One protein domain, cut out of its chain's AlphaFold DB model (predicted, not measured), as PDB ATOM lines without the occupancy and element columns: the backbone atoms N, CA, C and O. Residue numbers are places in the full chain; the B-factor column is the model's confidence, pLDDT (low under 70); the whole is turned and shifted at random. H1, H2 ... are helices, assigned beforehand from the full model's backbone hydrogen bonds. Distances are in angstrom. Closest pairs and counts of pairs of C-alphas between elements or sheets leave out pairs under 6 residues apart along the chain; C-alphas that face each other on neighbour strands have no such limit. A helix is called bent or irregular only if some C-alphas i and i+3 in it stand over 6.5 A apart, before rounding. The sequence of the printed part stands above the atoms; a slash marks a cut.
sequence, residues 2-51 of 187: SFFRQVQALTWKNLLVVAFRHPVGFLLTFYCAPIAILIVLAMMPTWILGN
ATOM      1  N   SER A   2      34.981 -13.497 -43.515       77.06
ATOM      2  CA  SER A   2      34.482 -14.856 -43.831       77.06
ATOM      3  C   SER A   2      35.253 -15.989 -43.135       77.06
ATOM      4  O   SER A   2      34.650 -16.986 -42.751       77.06
ATOM      5  N   PHE A   3      36.560 -15.816 -42.910       87.69
ATOM      6  CA  PHE A   3      37.425 -16.834 -42.302       87.69
ATOM      7  C   PHE A   3      37.019 -17.192 -40.863       87.69
ATOM      8  O   PHE A   3      36.878 -18.364 -40.533       87.69
ATOM      9  N   PHE A   4      36.721 -16.194 -40.023       89.31
ATOM     10  CA  PHE A   4      36.251 -16.432 -38.652       89.31
ATOM     11  C   PHE A   4      34.924 -17.190 -38.609       89.31
ATOM     12  O   PHE A   4      34.767 -18.098 -37.799       89.31
ATOM     13  N   ARG A   5      33.993 -16.882 -39.522       87.19
ATOM     14  CA  ARG A   5      32.727 -17.622 -39.639       87.19
ATOM     15  C   ARG A   5      32.952 -19.080 -40.040       87.19
ATOM     16  O   ARG A   5      32.266 -19.957 -39.527       87.19
ATOM     17  N   GLN A   6      33.917 -19.345 -40.920       90.62
ATOM     18  CA  GLN A   6      34.270 -20.707 -41.322       90.62
ATOM     19  C   GLN A   6      34.914 -21.489 -40.174       90.62
ATOM     20  O   GLN A   6      34.483 -22.605 -39.893       90.62
ATOM     21  N   VAL A   7      35.877 -20.897 -39.459       94.06
ATOM     22  CA  VAL A   7      36.515 -21.537 -38.297       94.06
ATOM     23  C   VAL A   7      35.497 -21.788 -37.185       94.06
ATOM     24  O   VAL A   7      35.489 -22.879 -36.616       94.06
ATOM     25  N   GLN A   8      34.599 -20.835 -36.919       92.31
ATOM     26  CA  GLN A   8      33.527 -20.971 -35.928       92.31
ATOM     27  C   GLN A   8      32.550 -22.094 -36.290       92.31
ATOM     28  O   GLN A   8      32.202 -22.907 -35.437       92.31
ATOM     29  N   ALA A   9      32.130 -22.185 -37.554       92.62
ATOM     30  CA  ALA A   9      31.257 -23.265 -38.009       92.62
ATOM     31  C   ALA A   9      31.940 -24.640 -37.889       92.62
ATOM     32  O   ALA A   9      31.308 -25.612 -37.470       92.62
ATOM     33  N   LEU A  10      33.240 -24.717 -38.203       91.69
ATOM     34  CA  LEU A  10      34.022 -25.948 -38.073       91.69
ATOM     35  C   LEU A  10      34.191 -26.373 -36.607       91.69
ATOM     36  O   LEU A  10      33.997 -27.543 -36.279       91.69
ATOM     37  N   THR A  11      34.528 -25.429 -35.722       91.88
ATOM     38  CA  THR A  11      34.677 -25.697 -34.281       91.88
ATOM     39  C   THR A  11      33.351 -26.083 -33.650       91.88
ATOM     40  O   THR A  11      33.315 -27.057 -32.909       91.88
ATOM     41  N   TRP A  12      32.252 -25.406 -33.997       94.00
ATOM     42  CA  TRP A  12      30.913 -25.757 -33.522       94.00
ATOM     43  C   TRP A  12      30.514 -27.180 -33.919       94.00
ATOM     44  O   TRP A  12      30.055 -27.959 -33.084       94.00
ATOM     45  N   LYS A  13      30.746 -27.554 -35.184       93.12
ATOM     46  CA  LYS A  13      30.434 -28.898 -35.681       93.12
ATOM     47  C   LYS A  13      31.263 -29.969 -34.971       93.12
ATOM     48  O   LYS A  13      30.705 -30.976 -34.544       93.12
ATOM     49  N   ASN A  14      32.566 -29.746 -34.813       89.44
ATOM     50  CA  ASN A  14      33.435 -30.684 -34.101       89.44
ATOM     51  C   ASN A  14      33.077 -30.783 -32.612       89.44
ATOM     52  O   ASN A  14      33.029 -31.889 -32.079       89.44
ATOM     53  N   LEU A  15      32.757 -29.664 -31.959       86.56
ATOM     54  CA  LEU A  15      32.350 -29.641 -30.555       86.56
ATOM     55  C   LEU A  15      31.055 -30.426 -30.337       86.56
ATOM     56  O   LEU A  15      30.995 -31.250 -29.429       86.56
ATOM     57  N   LEU A  16      30.055 -30.246 -31.204       89.38
ATOM     58  CA  LEU A  16      28.808 -31.015 -31.157       89.38
ATOM     59  C   LEU A  16      29.045 -32.514 -31.344       89.38
ATOM     60  O   LEU A  16      28.516 -33.318 -30.580       89.38
ATOM     61  N   VAL A  17      29.853 -32.904 -32.334       90.69
ATOM     62  CA  VAL A  17      30.145 -34.323 -32.591       90.69
ATOM     63  C   VAL A  17      30.838 -34.965 -31.392       90.69
ATOM     64  O   VAL A  17      30.458 -36.064 -30.989       90.69
ATOM     65  N   VAL A  18      31.814 -34.286 -30.788       85.69
ATOM     66  CA  VAL A  18      32.526 -34.796 -29.610       85.69
ATOM     67  C   VAL A  18      31.598 -34.872 -28.393       85.69
ATOM     68  O   VAL A  18      31.577 -35.899 -27.715       85.69
ATOM     69  N   ALA A  19      30.780 -33.841 -28.158       85.06
ATOM     70  CA  ALA A  19      29.843 -33.794 -27.038       85.06
ATOM     71  C   ALA A  19      28.770 -34.896 -27.115       85.06
ATOM     72  O   ALA A  19      28.457 -35.513 -26.100       85.06
ATOM     73  N   PHE A  20      28.235 -35.183 -28.307       91.25
ATOM     74  CA  PHE A  20      27.194 -36.204 -28.483       91.25
ATOM     75  C   PHE A  20      27.737 -37.630 -28.575       91.25
ATOM     76  O   PHE A  20      27.094 -38.561 -28.094       91.25
ATOM     77  N   ARG A  21      28.904 -37.832 -29.196       90.75
ATOM     78  CA  ARG A  21      29.455 -39.179 -29.407       90.75
ATOM     79  C   ARG A  21      30.182 -39.712 -28.174       90.75
ATOM     80  O   ARG A  21      30.187 -40.920 -27.953       90.75
ATOM     81  N   HIS A  22      30.766 -38.827 -27.363       88.56
ATOM     82  CA  HIS A  22      31.506 -39.189 -26.152       88.56
ATOM     83  C   HIS A  22      31.205 -38.227 -24.987       88.56
ATOM     84  O   HIS A  22      32.115 -37.554 -24.500       88.56
ATOM     85  N   PRO A  23      29.955 -38.181 -24.483       84.94
ATOM     86  CA  PRO A  23      29.549 -37.218 -23.454       84.94
ATOM     87  C   PRO A  23      30.342 -37.382 -22.153       84.94
ATOM     88  O   PRO A  23      30.750 -36.399 -21.541       84.94
ATOM     89  N   VAL A  24      30.631 -38.628 -21.764       88.06
ATOM     90  CA  VAL A  24      31.395 -38.936 -20.545       88.06
ATOM     91  C   VAL A  24      32.857 -38.505 -20.684       88.06
ATOM     92  O   VAL A  24      33.391 -37.856 -19.792       88.06
ATOM     93  N   GLY A  25      33.496 -38.809 -21.818       86.50
ATOM     94  CA  GLY A  25      34.884 -38.411 -22.079       86.50
ATOM     95  C   GLY A  25      35.042 -36.895 -22.212       86.50
ATOM     96  O   GLY A  25      36.012 -36.330 -21.708       86.50
ATOM     97  N   PHE A  26      34.059 -36.228 -22.822       87.00
ATOM     98  CA  PHE A  26      34.006 -34.772 -22.910       87.00
ATOM     99  C   PHE A  26      33.868 -34.136 -21.524       87.00
ATOM    100  O   PHE A  26      34.667 -33.270 -21.184       87.00
ATOM    101  N   LEU A  27      32.935 -34.605 -20.689       88.19
ATOM    102  CA  LEU A  27      32.770 -34.110 -19.318       88.19
ATOM    103  C   LEU A  27      34.029 -34.328 -18.473       88.19
ATOM    104  O   LEU A  27      34.493 -33.406 -17.807       88.19
ATOM    105  N   LEU A  28      34.622 -35.521 -18.535       88.81
ATOM    106  CA  LEU A  28      35.815 -35.848 -17.757       88.81
ATOM    107  C   LEU A  28      37.008 -34.982 -18.184       88.81
ATOM    108  O   LEU A  28      37.706 -34.420 -17.348       88.81
ATOM    109  N   THR A  29      37.208 -34.781 -19.483       87.62
ATOM    110  CA  THR A  29      38.331 -33.965 -19.966       87.62
ATOM    111  C   THR A  29      38.094 -32.472 -19.734       87.62
ATOM    112  O   THR A  29      39.011 -31.761 -19.344       87.62
ATOM    113  N   PHE A  30      36.868 -31.980 -19.935       88.62
ATOM    114  CA  PHE A  30      36.565 -30.551 -19.837       88.62
ATOM    115  C   PHE A  30      36.413 -30.067 -18.390       88.62
ATOM    116  O   PHE A  30      36.708 -28.910 -18.115       88.62
ATOM    117  N   TYR A  31      35.994 -30.937 -17.463       89.69
ATOM    118  CA  TYR A  31      35.814 -30.586 -16.050       89.69
ATOM    119  C   TYR A  31      36.859 -31.226 -15.133       89.69
ATOM    120  O   TYR A  31      37.446 -30.524 -14.313       89.69
ATOM    121  N   CYS A  32      37.154 -32.525 -15.259       89.31
ATOM    122  CA  CYS A  32      38.113 -33.161 -14.348       89.31
ATOM    123  C   CYS A  32      39.556 -32.737 -14.632       89.31
ATOM    124  O   CYS A  32      40.305 -32.561 -13.677       89.31
ATOM    125  N   ALA A  33      39.954 -32.518 -15.891       90.50
ATOM    126  CA  ALA A  33      41.315 -32.065 -16.192       90.50
ATOM    127  C   ALA A  33      41.649 -30.686 -15.581       90.50
ATOM    128  O   ALA A  33      42.663 -30.600 -14.884       90.50
ATOM    129  N   PRO A  34      40.835 -29.617 -15.742       90.44
ATOM    130  CA  PRO A  34      41.145 -28.338 -15.102       90.44
ATOM    131  C   PRO A  34      41.066 -28.408 -13.574       90.44
ATOM    132  O   PRO A  34      41.895 -27.799 -12.907       90.44
ATOM    133  N   ILE A  35      40.140 -29.187 -13.005       93.44
ATOM    134  CA  ILE A  35      40.073 -29.390 -11.548       93.44
ATOM    135  C   ILE A  35      41.331 -30.108 -11.042       93.44
ATOM    136  O   ILE A  35      41.916 -29.681 -10.051       93.44
ATOM    137  N   ALA A  36      41.795 -31.152 -11.733       92.69
ATOM    138  CA  ALA A  36      43.024 -31.859 -11.384       92.69
ATOM    139  C   ALA A  36      44.244 -30.928 -11.441       92.69
ATOM    140  O   ALA A  36      45.052 -30.923 -10.516       92.69
ATOM    141  N   ILE A  37      44.341 -30.087 -12.476       93.12
ATOM    142  CA  ILE A  37      45.393 -29.070 -12.589       93.12
ATOM    143  C   ILE A  37      45.318 -28.089 -11.410       93.12
ATOM    144  O   ILE A  37      46.337 -27.834 -10.775       93.12
ATOM    145  N   LEU A  38      44.129 -27.586 -11.060       91.81
ATOM    146  CA  LEU A  38      43.950 -26.678  -9.920       91.81
ATOM    147  C   LEU A  38      44.331 -27.327  -8.585       91.81
ATOM    148  O   LEU A  38      44.966 -26.673  -7.764       91.81
ATOM    149  N   ILE A  39      44.000 -28.602  -8.373       91.88
ATOM    150  CA  ILE A  39      44.394 -29.348  -7.168       91.88
ATOM    151  C   ILE A  39      45.916 -29.484  -7.098       91.88
ATOM    152  O   ILE A  39      46.506 -29.222  -6.052       91.88
ATOM    153  N   VAL A  40      46.568 -29.838  -8.209       89.19
ATOM    154  CA  VAL A  40      48.033 -29.941  -8.275       89.19
ATOM    155  C   VAL A  40      48.687 -28.587  -7.992       89.19
ATOM    156  O   VAL A  40      49.614 -28.513  -7.185       89.19
ATOM    157  N   LEU A  41      48.177 -27.501  -8.583       86.38
ATOM    158  CA  LEU A  41      48.661 -26.145  -8.310       86.38
ATOM    159  C   LEU A  41      48.416 -25.727  -6.853       86.38
ATOM    160  O   LEU A  41      49.274 -25.079  -6.263       86.38
ATOM    161  N   ALA A  42      47.291 -26.114  -6.250       84.94
ATOM    162  CA  ALA A  42      46.975 -25.823  -4.851       84.94
ATOM    163  C   ALA A  42      47.817 -26.646  -3.861       84.94
ATOM    164  O   ALA A  42      48.104 -26.184  -2.757       84.94
ATOM    165  N   MET A  43      48.253 -27.847  -4.249       82.50
ATOM    166  CA  MET A  43      49.160 -28.680  -3.457       82.50
ATOM    167  C   MET A  43      50.628 -28.271  -3.613       82.50
ATOM    168  O   MET A  43      51.415 -28.471  -2.688       82.50
ATOM    169  N   MET A  44      51.004 -27.640  -4.727       77.69
ATOM    170  CA  MET A  44      52.369 -27.169  -4.973       77.69
ATOM    171  C   MET A  44      52.943 -26.297  -3.828       77.69
ATOM    172  O   MET A  44      54.068 -26.577  -3.409       77.69
ATOM    173  N   PRO A  45      52.211 -25.329  -3.227       72.19
ATOM    174  CA  PRO A  45      52.675 -24.612  -2.044       72.19
ATOM    175  C   PRO A  45      53.028 -25.544  -0.889       72.19
ATOM    176  O   PRO A  45      54.056 -25.360  -0.263       72.19
ATOM    177  N   THR A  46      52.239 -26.583  -0.615       71.19
ATOM    178  CA  THR A  46      52.528 -27.493   0.508       71.19
ATOM    179  C   THR A  46      53.786 -28.338   0.282       71.19
ATOM    180  O   THR A  46      54.479 -28.664   1.240       71.19
ATOM    181  N   TRP A  47      54.143 -28.627  -0.973       65.94
ATOM    182  CA  TRP A  47      55.312 -29.446  -1.318       65.94
ATOM    183  C   TRP A  47      56.584 -28.597  -1.420       65.94
ATOM    184  O   TRP A  47      57.656 -29.012  -0.981       65.94
ATOM    185  N   ILE A  48      56.457 -27.383  -1.958       64.50
ATOM    186  CA  ILE A  48      57.565 -26.435  -2.100       64.50
ATOM    187  C   ILE A  48      57.812 -25.709  -0.766       64.50
ATOM    188  O   ILE A  48      58.931 -25.744  -0.253       64.50
ATOM    189  N   LEU A  49      56.780 -25.124  -0.139       56.38
ATOM    190  CA  LEU A  49      56.909 -24.448   1.162       56.38
ATOM    191  C   LEU A  49      57.061 -25.425   2.332       56.38
ATOM    192  O   LEU A  49      57.656 -25.047   3.333       56.38
ATOM    193  N   GLY A  50      56.600 -26.676   2.227       56.19
ATOM    194  CA  GLY A  50      56.835 -27.688   3.265       56.19
ATOM    195  C   GLY A  50      58.325 -27.972   3.498       56.19
ATOM    196  O   GLY A  50      58.744 -28.206   4.631       56.19
ATOM    197  N   ASN A  51      59.147 -27.856   2.448       53.78
ATOM    198  CA  ASN A  51      60.605 -27.959   2.543       53.78
ATOM    199  C   ASN A  51      61.284 -26.624   2.899       53.78
ATOM    200  O   ASN A  51      62.300 -26.630   3.593       53.78
TER     201      ASN A  51
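What this domain is: This is residues 2 to 51 of the 187 residues of an uncharacterized protein of Torrubiella hemipterigena (UniProt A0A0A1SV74). What shape do the atoms make? Two straight helices, H1 and the longer H2, meet near their ends in an open L, with the corner at the tight link through His 22. Residues 2 to 14 of H1 and residues 28 to 51 of H2 stick out from the corner as two free arms. What is the make-up? The printed part has 50 residues with two named helices, H1 then H2, and no named strand; the class is all helix. How spread out is it? It is extended and flat, with a radius of gyration of the C-alphas of 17.5 A and spans of 54 by 27 by 8 A.

Where its parts are: Where does H1 run? H1 holds residues 2 to 21 and is 28.7 A long from first to last C-alpha. It begins at C-alpha 2, at (34.482, -14.856, -43.831), and ends at C-alpha 21, at (29.455, -39.179, -29.407). Where does H2 run? H2 holds residues 23 to 51, measures 41.5 A, and ends at C-alpha 51, at (60.605, -27.959, 2.543). Is H2 bent? It is neither bent nor irregular, but only just: C-alphas 42 and 45 are 6.5 A apart.

How they stand to each other: How do H1 and H2 stand to each other? They are close but not clearly touching, with 2 pairs of C-alphas within 8 A; the closest C-alphas are those of Ala 19 and Phe 26, 5.9 A apart. Their lines are about perpendicular, at 87 degrees, and their centres are 27.5 A apart. What do the backbones show? In H1 every O i to N i+4 pair is within hydrogen-bond range; in H2 20 of 25 are.

The domain as a whole: How large is the whole? The two C-alphas farthest apart, those of Ser 2 and Asn 51, are 54.8 A apart. Is there a cut? The printed part has no cut. Where is confidence low? The mean pLDDT of the printed part is 85.2, and residues 47 to 51 are under 70.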